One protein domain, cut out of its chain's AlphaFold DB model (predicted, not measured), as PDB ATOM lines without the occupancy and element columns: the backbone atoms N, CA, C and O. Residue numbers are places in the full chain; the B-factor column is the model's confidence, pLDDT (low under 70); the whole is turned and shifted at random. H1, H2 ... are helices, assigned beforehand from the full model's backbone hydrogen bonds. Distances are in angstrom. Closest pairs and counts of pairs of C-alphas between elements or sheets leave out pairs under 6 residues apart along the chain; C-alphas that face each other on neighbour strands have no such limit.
ATOM      1  N   ILE A  66      64.017 168.142 -17.850       85.94
ATOM      2  CA  ILE A  66      62.566 167.972 -17.883       85.94
ATOM      3  C   ILE A  66      61.976 169.234 -18.511       85.94
ATOM      4  O   ILE A  66      62.216 170.337 -18.015       85.94
ATOM      5  N   LYS A  67      61.232 169.073 -19.609       89.81
ATOM      6  CA  LYS A  67      60.567 170.186 -20.295       89.81
ATOM      7  C   LYS A  67      59.436 170.724 -19.407       89.81
ATOM      8  O   LYS A  67      58.557 169.937 -19.070       89.81
ATOM      9  N   PRO A  68      59.429 172.019 -19.050       90.00
ATOM     10  CA  PRO A  68      58.377 172.583 -18.214       90.00
ATOM     11  C   PRO A  68      57.033 172.602 -18.949       90.00
ATOM     12  O   PRO A  68      56.988 172.794 -20.168       90.00
ATOM     13  N   LEU A  69      55.948 172.446 -18.191       93.31
ATOM     14  CA  LEU A  69      54.589 172.700 -18.661       93.31
ATOM     15  C   LEU A  69      54.204 174.162 -18.400       93.31
ATOM     16  O   LEU A  69      54.702 174.789 -17.465       93.31
ATOM     17  N   SER A  70      53.315 174.708 -19.229       92.50
ATOM     18  CA  SER A  70      52.822 176.087 -19.074       92.50
ATOM     19  C   SER A  70      51.557 176.183 -18.216       92.50
ATOM     20  O   SER A  70      51.226 177.273 -17.750       92.50
ATOM     21  N   VAL A  71      50.867 175.061 -17.985       92.31
ATOM     22  CA  VAL A  71      49.646 174.996 -17.171       92.31
ATOM     23  C   VAL A  71      49.910 175.333 -15.701       92.31
ATOM     24  O   VAL A  71      50.977 175.049 -15.150       92.31
ATOM     25  N   GLN A  72      48.918 175.945 -15.060       91.75
ATOM     26  CA  GLN A  72      48.951 176.378 -13.661       91.75
ATOM     27  C   GLN A  72      47.673 175.928 -12.945       91.75
ATOM     28  O   GLN A  72      46.722 175.497 -13.590       91.75
ATOM     29  N   ASN A  73      47.641 176.070 -11.616       93.19
ATOM     30  CA  ASN A  73      46.468 175.788 -10.777       93.19
ATOM     31  C   ASN A  73      45.984 174.326 -10.872       93.19
ATOM     32  O   ASN A  73      44.942 174.033 -11.455       93.19
ATOM     33  N   GLY A  74      46.754 173.399 -10.293       95.56
ATOM     34  CA  GLY A  74      46.361 171.990 -10.218       95.56
ATOM     35  C   GLY A  74      45.201 171.750  -9.245       95.56
ATOM     36  O   GLY A  74      45.181 172.296  -8.143       95.56
ATOM     37  N   ASP A  75      44.257 170.897  -9.638       97.94
ATOM     38  CA  ASP A  75      43.117 170.471  -8.824       97.94
ATOM     39  C   ASP A  75      43.384 169.102  -8.187       97.94
ATOM     40  O   ASP A  75      43.475 168.075  -8.862       97.94
ATOM     41  N   THR A  76      43.477 169.080  -6.858       97.81
ATOM     42  CA  THR A  76      43.779 167.851  -6.113       97.81
ATOM     43  C   THR A  76      42.652 166.814  -6.137       97.81
ATOM     44  O   THR A  76      42.950 165.624  -6.029       97.81
ATOM     45  N   LEU A  77      41.386 167.213  -6.315       98.19
ATOM     46  CA  LEU A  77      40.256 166.280  -6.401       98.19
ATOM     47  C   LEU A  77      40.263 165.556  -7.748       98.19
ATOM     48  O   LEU A  77      40.154 164.328  -7.792       98.19
ATOM     49  N   ARG A  78      40.487 166.290  -8.846       98.50
ATOM     50  CA  ARG A  78      40.715 165.666 -10.164       98.50
ATOM     51  C   ARG A  78      41.982 164.817 -10.154       98.50
ATOM     52  O   ARG A  78      41.965 163.687 -10.638       98.50
ATOM     53  N   GLY A  79      43.047 165.313  -9.530       98.56
ATOM     54  CA  GLY A  79      44.300 164.586  -9.357       98.56
ATOM     55  C   GLY A  79      44.135 163.258  -8.622       98.56
ATOM     56  O   GLY A  79      44.725 162.259  -9.030       98.56
ATOM     57  N   GLN A  80      43.287 163.210  -7.591       98.44
ATOM     58  CA  GLN A  80      42.959 161.976  -6.880       98.44
ATOM     59  C   GLN A  80      42.270 160.953  -7.790       98.44
ATOM     60  O   GLN A  80      42.634 159.777  -7.770       98.44
ATOM     61  N   ALA A  81      41.301 161.390  -8.598       98.56
ATOM     62  CA  ALA A  81      40.611 160.515  -9.544       98.56
ATOM     63  C   ALA A  81      41.571 159.982 -10.623       98.56
ATOM     64  O   ALA A  81      41.576 158.785 -10.917       98.56
ATOM     65  N   ILE A  82      42.445 160.842 -11.157       98.62
ATOM     66  CA  ILE A  82      43.481 160.455 -12.126       98.62
ATOM     67  C   ILE A  82      44.447 159.443 -11.505       98.62
ATOM     68  O   ILE A  82      44.758 158.434 -12.140       98.62
ATOM     69  N   PHE A  83      44.884 159.675 -10.263       98.62
ATOM     70  CA  PHE A  83      45.751 158.760  -9.526       98.62
ATOM     71  C   PHE A  83      45.113 157.374  -9.373       98.62
ATOM     72  O   PHE A  83      45.748 156.363  -9.683       98.62
ATOM     73  N   ALA A  84      43.845 157.330  -8.953       98.31
ATOM     74  CA  ALA A  84      43.083 156.093  -8.800       98.31
ATOM     75  C   ALA A  84      42.929 155.327 -10.124       98.31
ATOM     76  O   ALA A  84      43.009 154.103 -10.133       98.31
ATOM     77  N   ALA A  85      42.752 156.028 -11.243       98.00
ATOM     78  CA  ALA A  85      42.569 155.396 -12.547       98.00
ATOM     79  C   ALA A  85      43.882 154.951 -13.218       98.00
ATOM     80  O   ALA A  85      43.876 153.987 -13.980       98.00
ATOM     81  N   ASN A  86      45.000 155.643 -12.967       98.19
ATOM     82  CA  ASN A  86      46.213 155.498 -13.787       98.19
ATOM     83  C   ASN A  86      47.476 155.097 -13.016       98.19
ATOM     84  O   ASN A  86      48.457 154.700 -13.639       98.19
ATOM     85  N   CYS A  87      47.504 155.227 -11.687       98.12
ATOM     86  CA  CYS A  87      48.754 155.140 -10.923       98.12
ATOM     87  C   CYS A  87      48.755 154.022  -9.874       98.12
ATOM     88  O   CYS A  87      49.797 153.408  -9.636       98.12
ATOM     89  N   VAL A  88      47.605 153.750  -9.246       97.75
ATOM     90  CA  VAL A  88      47.498 152.811  -8.111       97.75
ATOM     91  C   VAL A  88      47.925 151.388  -8.448       97.75
ATOM     92  O   VAL A  88      48.460 150.708  -7.576       97.75
ATOM     93  N   ALA A  89      47.739 150.956  -9.700       96.12
ATOM     94  CA  ALA A  89      48.095 149.610 -10.145       96.12
ATOM     95  C   ALA A  89      49.588 149.300  -9.933       96.12
ATOM     96  O   ALA A  89      49.938 148.168  -9.617       96.12
ATOM     97  N   CYS A  90      50.451 150.315 -10.044       97.88
ATOM     98  CA  CYS A  90      51.893 150.170  -9.856       97.88
ATOM     99  C   CYS A  90      52.359 150.763  -8.519       97.88
ATOM    100  O   CYS A  90      53.113 150.126  -7.788       97.88
ATOM    101  N   HIS A  91      51.911 151.973  -8.173       98.19
ATOM    102  CA  HIS A  91      52.402 152.714  -7.001       98.19
ATOM    103  C   HIS A  91      51.646 152.408  -5.697       98.19
ATOM    104  O   HIS A  91      51.983 152.954  -4.643       98.19
ATOM    105  N   GLY A  92      50.633 151.543  -5.758       96.69
ATOM    106  CA  GLY A  92      49.787 151.174  -4.630       96.69
ATOM    107  C   GLY A  92      48.714 152.218  -4.315       96.69
ATOM    108  O   GLY A  92      48.862 153.411  -4.585       96.69
ATOM    109  N   ASN A  93      47.624 151.770  -3.683       94.19
ATOM    110  CA  ASN A  93      46.463 152.612  -3.370       94.19
ATOM    111  C   ASN A  93      46.814 153.833  -2.500       94.19
ATOM    112  O   ASN A  93      46.250 154.912  -2.659       94.19
ATOM    113  N   ASN A  94      47.799 153.667  -1.616       93.50
ATOM    114  CA  ASN A  94      48.276 154.713  -0.718       93.50
ATOM    115  C   ASN A  94      49.620 155.305  -1.171       93.50
ATOM    116  O   ASN A  94      50.321 155.869  -0.337       93.50
ATOM    117  N   GLY A  95      50.019 155.130  -2.439       96.31
ATOM    118  CA  GLY A  95      51.263 155.684  -2.996       96.31
ATOM    119  C   GLY A  95      52.552 155.191  -2.334       96.31
ATOM    120  O   GLY A  95      53.611 155.780  -2.552       96.31
ATOM    121  N   GLY A  96      52.466 154.133  -1.523       96.25
ATOM    122  CA  GLY A  96      53.579 153.552  -0.768       96.25
ATOM    123  C   GLY A  96      54.556 152.742  -1.618       96.25
ATOM    124  O   GLY A  96      55.552 152.261  -1.089       96.25
ATOM    125  N   GLY A  97      54.299 152.617  -2.921       95.50
ATOM    126  CA  GLY A  97      55.113 151.837  -3.842       95.50
ATOM    127  C   GLY A  97      54.792 150.345  -3.809       95.50
ATOM    128  O   GLY A  97      53.929 149.871  -3.070       95.50
ATOM    129  N   SER A  98      55.497 149.613  -4.659       94.38
ATOM    130  CA  SER A  98      55.459 148.161  -4.798       94.38
ATOM    131  C   SER A  98      56.836 147.656  -5.245       94.38
ATOM    132  O   SER A  98      57.790 148.424  -5.361       94.38
ATOM    133  N   THR A  99      56.956 146.361  -5.540       93.44
ATOM    134  CA  THR A  99      58.181 145.792  -6.126       93.44
ATOM    135  C   THR A  99      58.475 146.304  -7.538       93.44
ATOM    136  O   THR A  99      59.617 146.218  -7.980       93.44
ATOM    137  N   VAL A 100      57.472 146.836  -8.246       94.06
ATOM    138  CA  VAL A 100      57.601 147.285  -9.644       94.06
ATOM    139  C   VAL A 100      57.607 148.805  -9.796       94.06
ATOM    140  O   VAL A 100      57.964 149.303 -10.860       94.06
ATOM    141  N   ALA A 101      57.229 149.560  -8.759       96.81
ATOM    142  CA  ALA A 101      57.230 151.019  -8.809       96.81
ATOM    143  C   ALA A 101      57.511 151.664  -7.442       96.81
ATOM    144  O   ALA A 101      57.075 151.156  -6.411       96.81
ATOM    145  N   PRO A 102      58.210 152.813  -7.408       97.12
ATOM    146  CA  PRO A 102      58.645 153.437  -6.163       97.12
ATOM    147  C   PRO A 102      57.491 154.054  -5.365       97.12
ATOM    148  O   PRO A 102      56.432 154.382  -5.908       97.12
ATOM    149  N   ALA A 103      57.742 154.298  -4.077       98.00
ATOM    150  CA  ALA A 103      56.880 155.127  -3.245       98.00
ATOM    151  C   ALA A 103      56.877 156.583  -3.743       98.00
ATOM    152  O   ALA A 103      57.928 157.206  -3.924       98.00
ATOM    153  N   LEU A 104      55.690 157.153  -3.933       98.31
ATOM    154  CA  LEU A 104      55.494 158.534  -4.398       98.31
ATOM    155  C   LEU A 104      55.439 159.547  -3.244       98.31
ATOM    156  O   LEU A 104      55.694 160.745  -3.423       98.31
ATOM    157  N   TRP A 105      55.101 159.059  -2.052       98.25
ATOM    158  CA  TRP A 105      55.101 159.795  -0.793       98.25
ATOM    159  C   TRP A 105      55.284 158.821   0.384       98.25
ATOM    160  O   TRP A 105      55.461 157.619   0.190       98.25
ATOM    161  N   GLY A 106      55.256 159.330   1.614       97.19
ATOM    162  CA  GLY A 106      55.502 158.551   2.827       97.19
ATOM    163  C   GLY A 106      56.991 158.364   3.127       97.19
ATOM    164  O   GLY A 106      57.854 158.886   2.424       97.19
ATOM    165  N   ALA A 107      57.292 157.625   4.199       96.12
ATOM    166  CA  ALA A 107      58.639 157.519   4.773       96.12
ATOM    167  C   ALA A 107      59.704 156.936   3.825       96.12
ATOM    168  O   ALA A 107      60.890 157.193   4.010       96.12
ATOM    169  N   HIS A 108      59.285 156.180   2.809       95.75
ATOM    170  CA  HIS A 108      60.169 155.512   1.847       95.75
ATOM    171  C   HIS A 108      60.256 156.229   0.492       95.75
ATOM    172  O   HIS A 108      60.738 155.655  -0.481       95.75
ATOM    173  N   SER A 109      59.763 157.467   0.405       98.12
ATOM    174  CA  SER A 109      59.861 158.295  -0.797       98.12
ATOM    175  C   SER A 109      60.966 159.351  -0.669       98.12
ATOM    176  O   SER A 109      61.629 159.475   0.362       98.12
ATOM    177  N   PHE A 110      61.151 160.143  -1.723       98.38
ATOM    178  CA  PHE A 110      62.049 161.292  -1.713       98.38
ATOM    179  C   PHE A 110      61.588 162.351  -0.700       98.38
ATOM    180  O   PHE A 110      60.384 162.569  -0.492       98.38
ATOM    181  N   ASN A 111      62.549 163.054  -0.102       98.56
ATOM    182  CA  ASN A 111      62.250 164.096   0.874       98.56
ATOM    183  C   ASN A 111      61.830 165.413   0.219       98.56
ATOM    184  O   ASN A 111      61.914 165.608  -0.997       98.56
ATOM    185  N   VAL A 112      61.371 166.341   1.051       97.94
ATOM    186  CA  VAL A 112      60.853 167.641   0.616       97.94
ATOM    187  C   VAL A 112      61.886 168.490  -0.149       97.94
ATOM    188  O   VAL A 112      61.507 169.327  -0.961       97.94
ATOM    189  N   GLY A 113      63.191 168.251   0.047       97.62
ATOM    190  CA  GLY A 113      64.271 168.957  -0.649       97.62
ATOM    191  C   GLY A 113      64.537 168.459  -2.077       97.62
ATOM    192  O   GLY A 113      65.316 169.081  -2.818       97.62
ATOM    193  N   ALA A 114      63.934 167.339  -2.489       98.06
ATOM    194  CA  ALA A 114      64.081 166.794  -3.832       98.06
ATOM    195  C   ALA A 114      63.385 167.674  -4.876       98.06
ATOM    196  O   ALA A 114      62.352 168.287  -4.627       98.06
ATOM    197  N   ALA A 115      63.919 167.708  -6.101       96.19
ATOM    198  CA  ALA A 115      63.270 168.451  -7.183       96.19
ATOM    199  C   ALA A 115      61.855 167.925  -7.481       96.19
ATOM    200  O   ALA A 115      60.988 168.720  -7.820       96.19
ATOM    201  N   MET A 116      61.628 166.619  -7.300       97.38
ATOM    202  CA  MET A 116      60.339 165.959  -7.523       97.38
ATOM    203  C   MET A 116      59.265 166.335  -6.486       97.38
ATOM    204  O   MET A 116      58.093 166.063  -6.701       97.38
ATOM    205  N   ALA A 117      59.633 167.001  -5.384       97.50
ATOM    206  CA  ALA A 117      58.656 167.543  -4.437       97.50
ATOM    207  C   ALA A 117      57.928 168.785  -4.980       97.50
ATOM    208  O   ALA A 117      56.864 169.145  -4.477       97.50
ATOM    209  N   ARG A 118      58.482 169.423  -6.017       96.50
ATOM    210  CA  ARG A 118      57.907 170.600  -6.671       96.50
ATOM    211  C   ARG A 118      56.874 170.191  -7.716       96.50
ATOM    212  O   ARG A 118      57.195 169.425  -8.630       96.50
ATOM    213  N   VAL A 119      55.668 170.750  -7.608       97.31
ATOM    214  CA  VAL A 119      54.504 170.399  -8.439       97.31
ATOM    215  C   VAL A 119      54.818 170.510  -9.930       97.31
ATOM    216  O   VAL A 119      54.512 169.584 -10.674       97.31
ATOM    217  N   GLN A 120      55.494 171.575 -10.377       96.69
ATOM    218  CA  GLN A 120      55.782 171.773 -11.803       96.69
ATOM    219  C   GLN A 120      56.835 170.799 -12.341       96.69
ATOM    220  O   GLN A 120      56.836 170.432 -13.516       96.69
ATOM    221  N   THR A 121      57.755 170.351 -11.482       96.81
ATOM    222  CA  THR A 121      58.733 169.325 -11.871       96.81
ATOM    223  C   THR A 121      58.060 167.960 -11.974       96.81
ATOM    224  O   THR A 121      58.295 167.243 -12.946       96.81
ATOM    225  N   ALA A 122      57.209 167.623 -11.001       97.94
ATOM    226  CA  ALA A 122      56.456 166.376 -10.994       97.94
ATOM    227  C   ALA A 122      55.455 166.299 -12.152       97.94
ATOM    228  O   ALA A 122      55.431 165.288 -12.847       97.94
ATOM    229  N   SER A 123      54.702 167.367 -12.427       98.25
ATOM    230  CA  SER A 123      53.739 167.418 -13.538       98.25
ATOM    231  C   SER A 123      54.422 167.169 -14.877       98.25
ATOM    232  O   SER A 123      53.986 166.331 -15.661       98.25
ATOM    233  N   SER A 124      55.558 167.825 -15.101       97.50
ATOM    234  CA  SER A 124      56.350 167.651 -16.309       97.50
ATOM    235  C   SER A 124      56.908 166.230 -16.420       97.50
ATOM    236  O   SER A 124      56.839 165.618 -17.481       97.50
ATOM    237  N   PHE A 125      57.435 165.663 -15.330       97.81
ATOM    238  CA  PHE A 125      57.903 164.276 -15.336       97.81
ATOM    239  C   PHE A 125      56.768 163.305 -15.683       97.81
ATOM    240  O   PHE A 125      56.950 162.447 -16.545       97.81
ATOM    241  N   ILE A 126      55.601 163.482 -15.060       98.31
ATOM    242  CA  ILE A 126      54.415 162.653 -15.278       98.31
ATOM    243  C   ILE A 126      53.959 162.746 -16.733       98.31
ATOM    244  O   ILE A 126      53.828 161.716 -17.381       98.31
ATOM    245  N   ARG A 127      53.834 163.960 -17.277       97.88
ATOM    246  CA  ARG A 127      53.392 164.195 -18.656       97.88
ATOM    247  C   ARG A 127      54.194 163.406 -19.687       97.88
ATOM    248  O   ARG A 127      53.620 162.879 -20.634       97.88
ATOM    249  N   TYR A 128      55.513 163.344 -19.522       96.62
ATOM    250  CA  TYR A 128      56.400 162.757 -20.530       96.62
ATOM    251  C   TYR A 128      56.826 161.316 -20.237       96.62
ATOM    252  O   TYR A 128      57.357 160.669 -21.134       96.62
ATOM    253  N   ASN A 129      56.622 160.807 -19.017       96.81
ATOM    254  CA  ASN A 129      57.158 159.501 -18.609       96.81
ATOM    255  C   ASN A 129      56.132 158.589 -17.930       96.81
ATOM    256  O   ASN A 129      56.454 157.433 -17.666       96.81
ATOM    257  N   MET A 130      54.935 159.091 -17.611       97.69
ATOM    258  CA  MET A 130      53.911 158.335 -16.895       97.69
ATOM    259  C   MET A 130      52.551 158.368 -17.610       97.69
ATOM    260  O   MET A 130      52.221 159.351 -18.280       97.69
ATOM    261  N   PRO A 131      51.726 157.322 -17.422       97.50
ATOM    262  CA  PRO A 131      52.087 155.995 -16.909       97.50
ATOM    263  C   PRO A 131      53.203 155.344 -17.741       97.50
ATOM    264  O   PRO A 131      53.337 155.642 -18.924       97.50
ATOM    265  N   PHE A 132      54.042 154.510 -17.121       95.81
ATOM    266  CA  PHE A 132      55.256 153.981 -17.763       95.81
ATOM    267  C   PHE A 132      54.971 153.183 -19.048       95.81
ATOM    268  O   PHE A 132      55.732 153.252 -20.007       95.81
ATOM    269  N   ASP A 133      53.863 152.444 -19.073       95.38
ATOM    270  CA  ASP A 133      53.394 151.653 -20.214       95.38
ATOM    271  C   ASP A 133      52.793 152.514 -21.336       95.38
ATOM    272  O   ASP A 133      52.738 152.084 -22.489       95.38
ATOM    273  N   ARG A 134      52.316 153.720 -21.007       96.38
ATOM    274  CA  ARG A 134      51.593 154.620 -21.917       96.38
ATOM    275  C   ARG A 134      51.978 156.087 -21.667       96.38
ATOM    276  O   ARG A 134      51.114 156.897 -21.310       96.38
ATOM    277  N   PRO A 135      53.262 156.453 -21.840       95.38
ATOM    278  CA  PRO A 135      53.721 157.809 -21.575       95.38
ATOM    279  C   PRO A 135      53.001 158.796 -22.495       95.38
ATOM    280  O   PRO A 135      52.836 158.559 -23.691       95.38
ATOM    281  N   GLY A 136      52.565 159.918 -21.929       95.62
ATOM    282  CA  GLY A 136      51.895 160.970 -22.685       95.62
ATOM    283  C   GLY A 136      50.395 160.771 -22.913       95.62
ATOM    284  O   GLY A 136      49.796 161.584 -23.620       95.62
ATOM    285  N   VAL A 137      49.776 159.752 -22.304       97.69
ATOM    286  CA  VAL A 137      48.310 159.592 -22.310       97.69
ATOM    287  C   VAL A 137      47.601 160.672 -21.487       97.69
ATOM    288  O   VAL A 137      46.491 161.065 -21.830       97.69
ATOM    289  N   LEU A 138      48.243 161.162 -20.420       98.25
ATOM    290  CA  LEU A 138      47.746 162.294 -19.648       98.25
ATOM    291  C   LEU A 138      48.134 163.589 -20.352       98.25
ATOM    292  O   LEU A 138      49.299 163.764 -20.726       98.25
ATOM    293  N   ASP A 139      47.181 164.501 -20.506       97.94
ATOM    294  CA  ASP A 139      47.471 165.852 -20.976       97.94
ATOM    295  C   ASP A 139      48.209 166.680 -19.905       97.94
ATOM    296  O   ASP A 139      48.487 166.223 -18.788       97.94
ATOM    297  N   ASP A 140      48.587 167.904 -20.266       98.25
ATOM    298  CA  ASP A 140      49.347 168.790 -19.389       98.25
ATOM    299  C   ASP A 140      48.579 169.109 -18.090       98.25
ATOM    300  O   ASP A 140      49.171 169.072 -17.008       98.25
ATOM    301  N   GLN A 141      47.268 169.371 -18.168       98.56
ATOM    302  CA  GLN A 141      46.447 169.725 -17.006       98.56
ATOM    303  C   GLN A 141      46.205 168.513 -16.106       98.56
ATOM    304  O   GLN A 141      46.341 168.618 -14.891       98.56
ATOM    305  N   GLN A 142      45.917 167.347 -16.683       98.62
ATOM    306  CA  GLN A 142      45.782 166.090 -15.950       98.62
ATOM    307  C   GLN A 142      47.075 165.744 -15.206       98.62
ATOM    308  O   GLN A 142      47.038 165.344 -14.043       98.62
ATOM    309  N   SER A 143      48.223 165.948 -15.860       98.62
ATOM    310  CA  SER A 143      49.546 165.742 -15.262       98.62
ATOM    311  C   SER A 143      49.813 166.719 -14.112       98.62
ATOM    312  O   SER A 143      50.405 166.339 -13.101       98.62
ATOM    313  N   LEU A 144      49.356 167.970 -14.235       98.56
ATOM    314  CA  LEU A 144      49.431 168.961 -13.163       98.56
ATOM    315  C   LEU A 144      48.509 168.622 -11.987       98.56
ATOM    316  O   LEU A 144      48.944 168.698 -10.840       98.56
ATOM    317  N   ASP A 145      47.268 168.231 -12.261       98.75
ATOM    318  CA  ASP A 145      46.268 167.882 -11.251       98.75
ATOM    319  C   ASP A 145      46.756 166.704 -10.397       98.75
ATOM    320  O   ASP A 145      46.773 166.782  -9.164       98.75
ATOM    321  N   VAL A 146      47.242 165.630 -11.035       98.62
ATOM    322  CA  VAL A 146      47.806 164.493 -10.296       98.62
ATOM    323  C   VAL A 146      49.079 164.889  -9.549       98.62
ATOM    324  O   VAL A 146      49.211 164.540  -8.381       98.62
ATOM    325  N   ALA A 147      49.980 165.687 -10.131       98.44
ATOM    326  CA  ALA A 147      51.164 166.170  -9.418       98.44
ATOM    327  C   ALA A 147      50.806 166.994  -8.169       98.44
ATOM    328  O   ALA A 147      51.403 166.788  -7.112       98.44
ATOM    329  N   ALA A 148      49.804 167.873  -8.254       98.12
ATOM    330  CA  ALA A 148      49.305 168.642  -7.117       98.12
ATOM    331  C   ALA A 148      48.743 167.726  -6.018       98.12
ATOM    332  O   ALA A 148      49.046 167.911  -4.836       98.12
ATOM    333  N   TYR A 149      47.989 166.693  -6.406       98.31
ATOM    334  CA  TYR A 149      47.515 165.662  -5.486       98.31
ATOM    335  C   TYR A 149      48.670 164.930  -4.777       98.31
ATOM    336  O   TYR A 149      48.623 164.756  -3.557       98.31
ATOM    337  N   LEU A 150      49.728 164.546  -5.504       97.75
ATOM    338  CA  LEU A 150      50.912 163.876  -4.942       97.75
ATOM    339  C   LEU A 150      51.720 164.782  -3.998       97.75
ATOM    340  O   LEU A 150      52.251 164.317  -2.985       97.75
ATOM    341  N   SER A 151      51.843 166.068  -4.326       94.50
ATOM    342  CA  SER A 151      52.595 167.035  -3.520       94.50
ATOM    343  C   SER A 151      51.923 167.340  -2.179       94.50
ATOM    344  O   SER A 151      52.628 167.664  -1.229       94.50
ATOM    345  N   ASN A 152      50.603 167.156  -2.057       93.19
ATOM    346  CA  ASN A 152      49.857 167.341  -0.804       93.19
ATOM    347  C   ASN A 152      49.866 166.093   0.112       93.19
ATOM    348  O   ASN A 152      48.935 165.846   0.884       93.19
ATOM    349  N   ARG A 153      50.897 165.248  -0.005       96.38
ATOM    350  CA  ARG A 153      51.067 164.016   0.776       96.38
ATOM    351  C   ARG A 153      52.303 164.102   1.675       96.38
ATOM    352  O   ARG A 153      53.299 164.711   1.276       96.38
ATOM    353  N   PRO A 154      52.269 163.490   2.877       96.56
ATOM    354  CA  PRO A 154      53.387 163.552   3.811       96.56
ATOM    355  C   PRO A 154      54.626 162.883   3.214       96.56
ATOM    356  O   PRO A 154      54.528 161.856   2.544       96.56
ATOM    357  N   ARG A 155      55.800 163.448   3.482       97.44
ATOM    358  CA  ARG A 155      57.105 162.929   3.051       97.44
ATOM    359  C   ARG A 155      58.188 163.341   4.051       97.44
ATOM    360  O   ARG A 155      57.929 164.241   4.852       97.44
ATOM    361  N   PRO A 156      59.377 162.716   4.025       98.31
ATOM    362  CA  PRO A 156      60.457 163.090   4.922       98.31
ATOM    363  C   PRO A 156      60.866 164.551   4.729       98.31
ATOM    364  O   PRO A 156      60.814 165.094   3.619       98.31
ATOM    365  N   ASP A 157      61.281 165.180   5.822       97.88
ATOM    366  CA  ASP A 157      61.845 166.521   5.785       97.88
ATOM    367  C   ASP A 157      63.323 166.494   5.347       97.88
ATOM    368  O   ASP A 157      63.969 165.447   5.366       97.88
ATOM    369  N   PHE A 158      63.872 167.644   4.954       97.81
ATOM    370  CA  PHE A 158      65.284 167.803   4.615       97.81
ATOM    371  C   PHE A 158      65.928 168.899   5.467       97.81
ATOM    372  O   PHE A 158      65.532 170.068   5.421       97.81
ATOM    373  N   ARG A 159      66.938 168.530   6.259       96.38
ATOM    374  CA  ARG A 159      67.673 169.480   7.102       96.38
ATOM    375  C   ARG A 159      68.481 170.443   6.231       96.38
ATOM    376  O   ARG A 159      69.167 170.020   5.310       96.38
ATOM    377  N   GLY A 160      68.433 171.735   6.553       95.75
ATOM    378  CA  GLY A 160      69.183 172.765   5.837       95.75
ATOM    379  C   GLY A 160      68.486 173.289   4.581       95.75
ATOM    380  O   GLY A 160      69.001 174.230   3.973       95.75
ATOM    381  N   LYS A 161      67.313 172.741   4.220       96.69
ATOM    382  CA  LYS A 161      66.491 173.186   3.080       96.69
ATOM    383  C   LYS A 161      66.189 174.686   3.115       96.69
ATOM    384  O   LYS A 161      66.106 175.321   2.075       96.69
ATOM    385  N   GLU A 162      66.081 175.277   4.302       97.25
ATOM    386  CA  GLU A 162      65.784 176.697   4.493       97.25
ATOM    387  C   GLU A 162      66.888 177.639   3.980       97.25
ATOM    388  O   GLU A 162      66.652 178.841   3.851       97.25
ATOM    389  N   ASN A 163      68.081 177.107   3.695       96.88
ATOM    390  CA  ASN A 163      69.210 177.845   3.122       96.88
ATOM    391  C   ASN A 163      69.279 177.724   1.588       96.88
ATOM    392  O   ASN A 163      70.174 178.307   0.976       96.88
ATOM    393  N   ASP A 164      68.367 176.970   0.965       97.06
ATOM    394  CA  ASP A 164      68.286 176.873  -0.489       97.06
ATOM    395  C   ASP A 164      67.913 178.235  -1.111       97.06
ATOM    396  O   ASP A 164      67.154 179.017  -0.537       97.06
ATOM    397  N   TRP A 165      68.425 178.497  -2.316       97.25
ATOM    398  CA  TRP A 165      68.226 179.743  -3.072       97.25
ATOM    399  C   TRP A 165      68.568 180.996  -2.250       97.25
ATOM    400  O   TRP A 165      67.704 181.847  -1.999       97.25
ATOM    401  N   PRO A 166      69.842 181.157  -1.840       96.69
ATOM    402  CA  PRO A 166      70.267 182.276  -0.998       96.69
ATOM    403  C   PRO A 166      70.094 183.650  -1.667       96.69
ATOM    404  O   PRO A 166      70.104 184.664  -0.979       96.69
ATOM    405  N   LYS A 167      69.913 183.696  -2.995       95.50
ATOM    406  CA  LYS A 167      69.694 184.928  -3.769       95.50
ATOM    407  C   LYS A 167      68.218 185.317  -3.931       95.50
ATOM    408  O   LYS A 167      67.936 186.306  -4.596       95.50
ATOM    409  N   GLY A 168      67.285 184.554  -3.353       94.00
ATOM    410  CA  GLY A 168      65.846 184.834  -3.456       94.00
ATOM    411  C   GLY A 168      65.226 184.473  -4.811       94.00
ATOM    412  O   GLY A 168      64.103 184.861  -5.097       94.00
ATOM    413  N   ASP A 169      65.930 183.701  -5.638       94.25
ATOM    414  CA  ASP A 169      65.514 183.243  -6.968       94.25
ATOM    415  C   ASP A 169      64.880 181.838  -6.931       94.25
ATOM    416  O   ASP A 169      65.049 181.014  -7.838       94.25
ATOM    417  N   ALA A 170      64.170 181.543  -5.842       95.81
ATOM    418  CA  ALA A 170      63.500 180.268  -5.657       95.81
ATOM    419  C   ALA A 170      62.301 180.121  -6.608       95.81
ATOM    420  O   ALA A 170      61.544 181.072  -6.802       95.81
ATOM    421  N   PRO A 171      62.073 178.921  -7.172       94.06
ATOM    422  CA  PRO A 171      60.831 178.625  -7.870       94.06
ATOM    423  C   PRO A 171      59.609 178.849  -6.961       94.06
ATOM    424  O   PRO A 171      59.674 178.516  -5.777       94.06
ATOM    425  N   PRO A 172      58.478 179.337  -7.498       92.50
ATOM    426  CA  PRO A 172      57.293 179.643  -6.691       92.50
ATOM    427  C   PRO A 172      56.638 178.396  -6.077       92.50
ATOM    428  O   PRO A 172      55.850 178.509  -5.147       92.50
ATOM    429  N   ASP A 173      56.965 177.204  -6.586       93.56
ATOM    430  CA  ASP A 173      56.409 175.919  -6.162       93.56
ATOM    431  C   ASP A 173      57.305 175.151  -5.172       93.56
ATOM    432  O   ASP A 173      57.184 173.932  -5.029       93.56
ATOM    433  N   VAL A 174      58.232 175.845  -4.499       95.62
ATOM    434  CA  VAL A 174      59.031 175.271  -3.408       95.62
ATOM    435  C   VAL A 174      58.123 174.982  -2.200       95.62
ATOM    436  O   VAL A 174      57.516 175.904  -1.661       95.62
ATOM    437  N   PRO A 175      58.038 173.724  -1.722       95.00
ATOM    438  CA  PRO A 175      57.053 173.322  -0.711       95.00
ATOM    439  C   PRO A 175      57.502 173.588   0.741       95.00
ATOM    440  O   PRO A 175      57.068 172.903   1.665       95.00
ATOM    441  N   TYR A 176      58.414 174.537   0.965       95.75
ATOM    442  CA  TYR A 176      58.955 174.870   2.286       95.75
ATOM    443  C   TYR A 176      59.407 176.328   2.371       95.75
ATOM    444  O   TYR A 176      59.752 176.953   1.372       95.75
ATOM    445  N   ALA A 177      59.436 176.866   3.591       95.75
ATOM    446  CA  ALA A 177      59.884 178.230   3.841       95.75
ATOM    447  C   ALA A 177      61.404 178.385   3.656       95.75
ATOM    448  O   ALA A 177      62.190 177.544   4.103       95.75
ATOM    449  N   LEU A 178      61.809 179.504   3.053       96.12
ATOM    450  CA  LEU A 178      63.205 179.872   2.800       96.12
ATOM    451  C   LEU A 178      63.620 181.069   3.659       96.12
ATOM    452  O   LEU A 178      62.807 181.948   3.951       96.12
ATOM    453  N   LYS A 179      64.902 181.143   4.032       95.50
ATOM    454  CA  LYS A 179      65.459 182.317   4.725       95.50
ATOM    455  C   LYS A 179      65.533 183.547   3.820       95.50
ATOM    456  O   LYS A 179      65.246 184.644   4.283       95.50
ATOM    457  N   SER A 180      65.851 183.361   2.539       91.38
ATOM    458  CA  SER A 180      65.946 184.446   1.551       91.38
ATOM    459  C   SER A 180      64.613 185.159   1.295       91.38
ATOM    460  O   SER A 180      64.606 186.329   0.927       91.38
ATOM    461  N   ALA A 181      63.480 184.501   1.564       80.50
ATOM    462  CA  ALA A 181      62.158 185.121   1.481       80.50
ATOM    463  C   ALA A 181      61.878 186.126   2.619       80.50
ATOM    464  O   ALA A 181      60.966 186.933   2.497       80.50
ATOM    465  N   LYS A 182      62.647 186.094   3.720       64.25
ATOM    466  CA  LYS A 182      62.475 186.992   4.880       64.25
ATOM    467  C   LYS A 182      63.343 188.250   4.821       64.25
ATOM    468  O   LYS A 182      63.114 189.171   5.590       64.25
ATOM    469  N   SER A 183      64.353 188.280   3.953       58.56
ATOM    470  CA  SER A 183      65.309 189.392   3.829       58.56
ATOM    471  C   SER A 183      64.891 190.460   2.812       58.56
ATOM    472  O   SER A 183      65.642 191.401   2.586       58.56
ATOM    473  N   GLY A 184      63.731 190.287   2.172       52.66
ATOM    474  CA  GLY A 184      63.151 191.221   1.198       52.66
ATOM    475  C   GLY A 184      61.856 191.890   1.672       52.66
ATOM    476  O   GLY A 184      61.132 192.424   0.835       52.66
ATOM    477  N   SER A 185      61.545 191.803   2.972       42.78
ATOM    478  CA  SER A 185      60.412 192.461   3.642       42.78
ATOM    479  C   SER A 185      60.880 193.667   4.443       42.78
ATOM    480  O   SER A 185      61.921 193.527   5.124       42.78
TER     481      SER A 185
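This is residues 66 to 185 of the 185 residues of the protein "C-type cytochrome" of Gemmatimonadaceae bacterium (UniProt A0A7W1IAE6). Little of this domain is regular structure: a small helical core, with H4 in the middle between H1 and H3 and crossing both, is joined to long loops, and residues 152 to 185 reach away from it in a looped tail. Short H2 follows H1. The printed part has 120 residues; named helices H1, H2, H3 and H4, in that order, hold 38, with no named strand: all helix. It is compact, with a radius of gyration of the C-alphas of 14.8 A, spanning 45 by 31 by 24 A.

H4, residues 140 to 151, touches H1, residues 76 to 86, about perpendicular at 79 degrees; the closest C-alphas, of Gly 79 and Val 146, are 3.6 A apart. H4 touches H3, residues 119 to 129, at a steep tilt of 56 degrees, opposite ways; the closest C-alphas, of Ser 123 and Leu 144, are 4.6 A apart. H1 and H3 are apart. H2, residues 88 to 91, meets H1 only through their link. In H1, H3 and H4 every O i to N i+4 pair is within hydrogen-bond range; H2 is too short for one.

H4 is 16.3 A long, H3 15.1 A, H1 14.7 A and H2 5.0 A. C-alpha 76 is at (43.779, 167.851, -6.113), C-alpha 151 at (52.595, 167.035, -3.520).

The C-alphas farthest apart, of Asp 133 and Ser 185, are 47.8 A apart. The printed part has no cut. The link H2 to H3 is long. Residues 182 to 185 have pLDDT under 70.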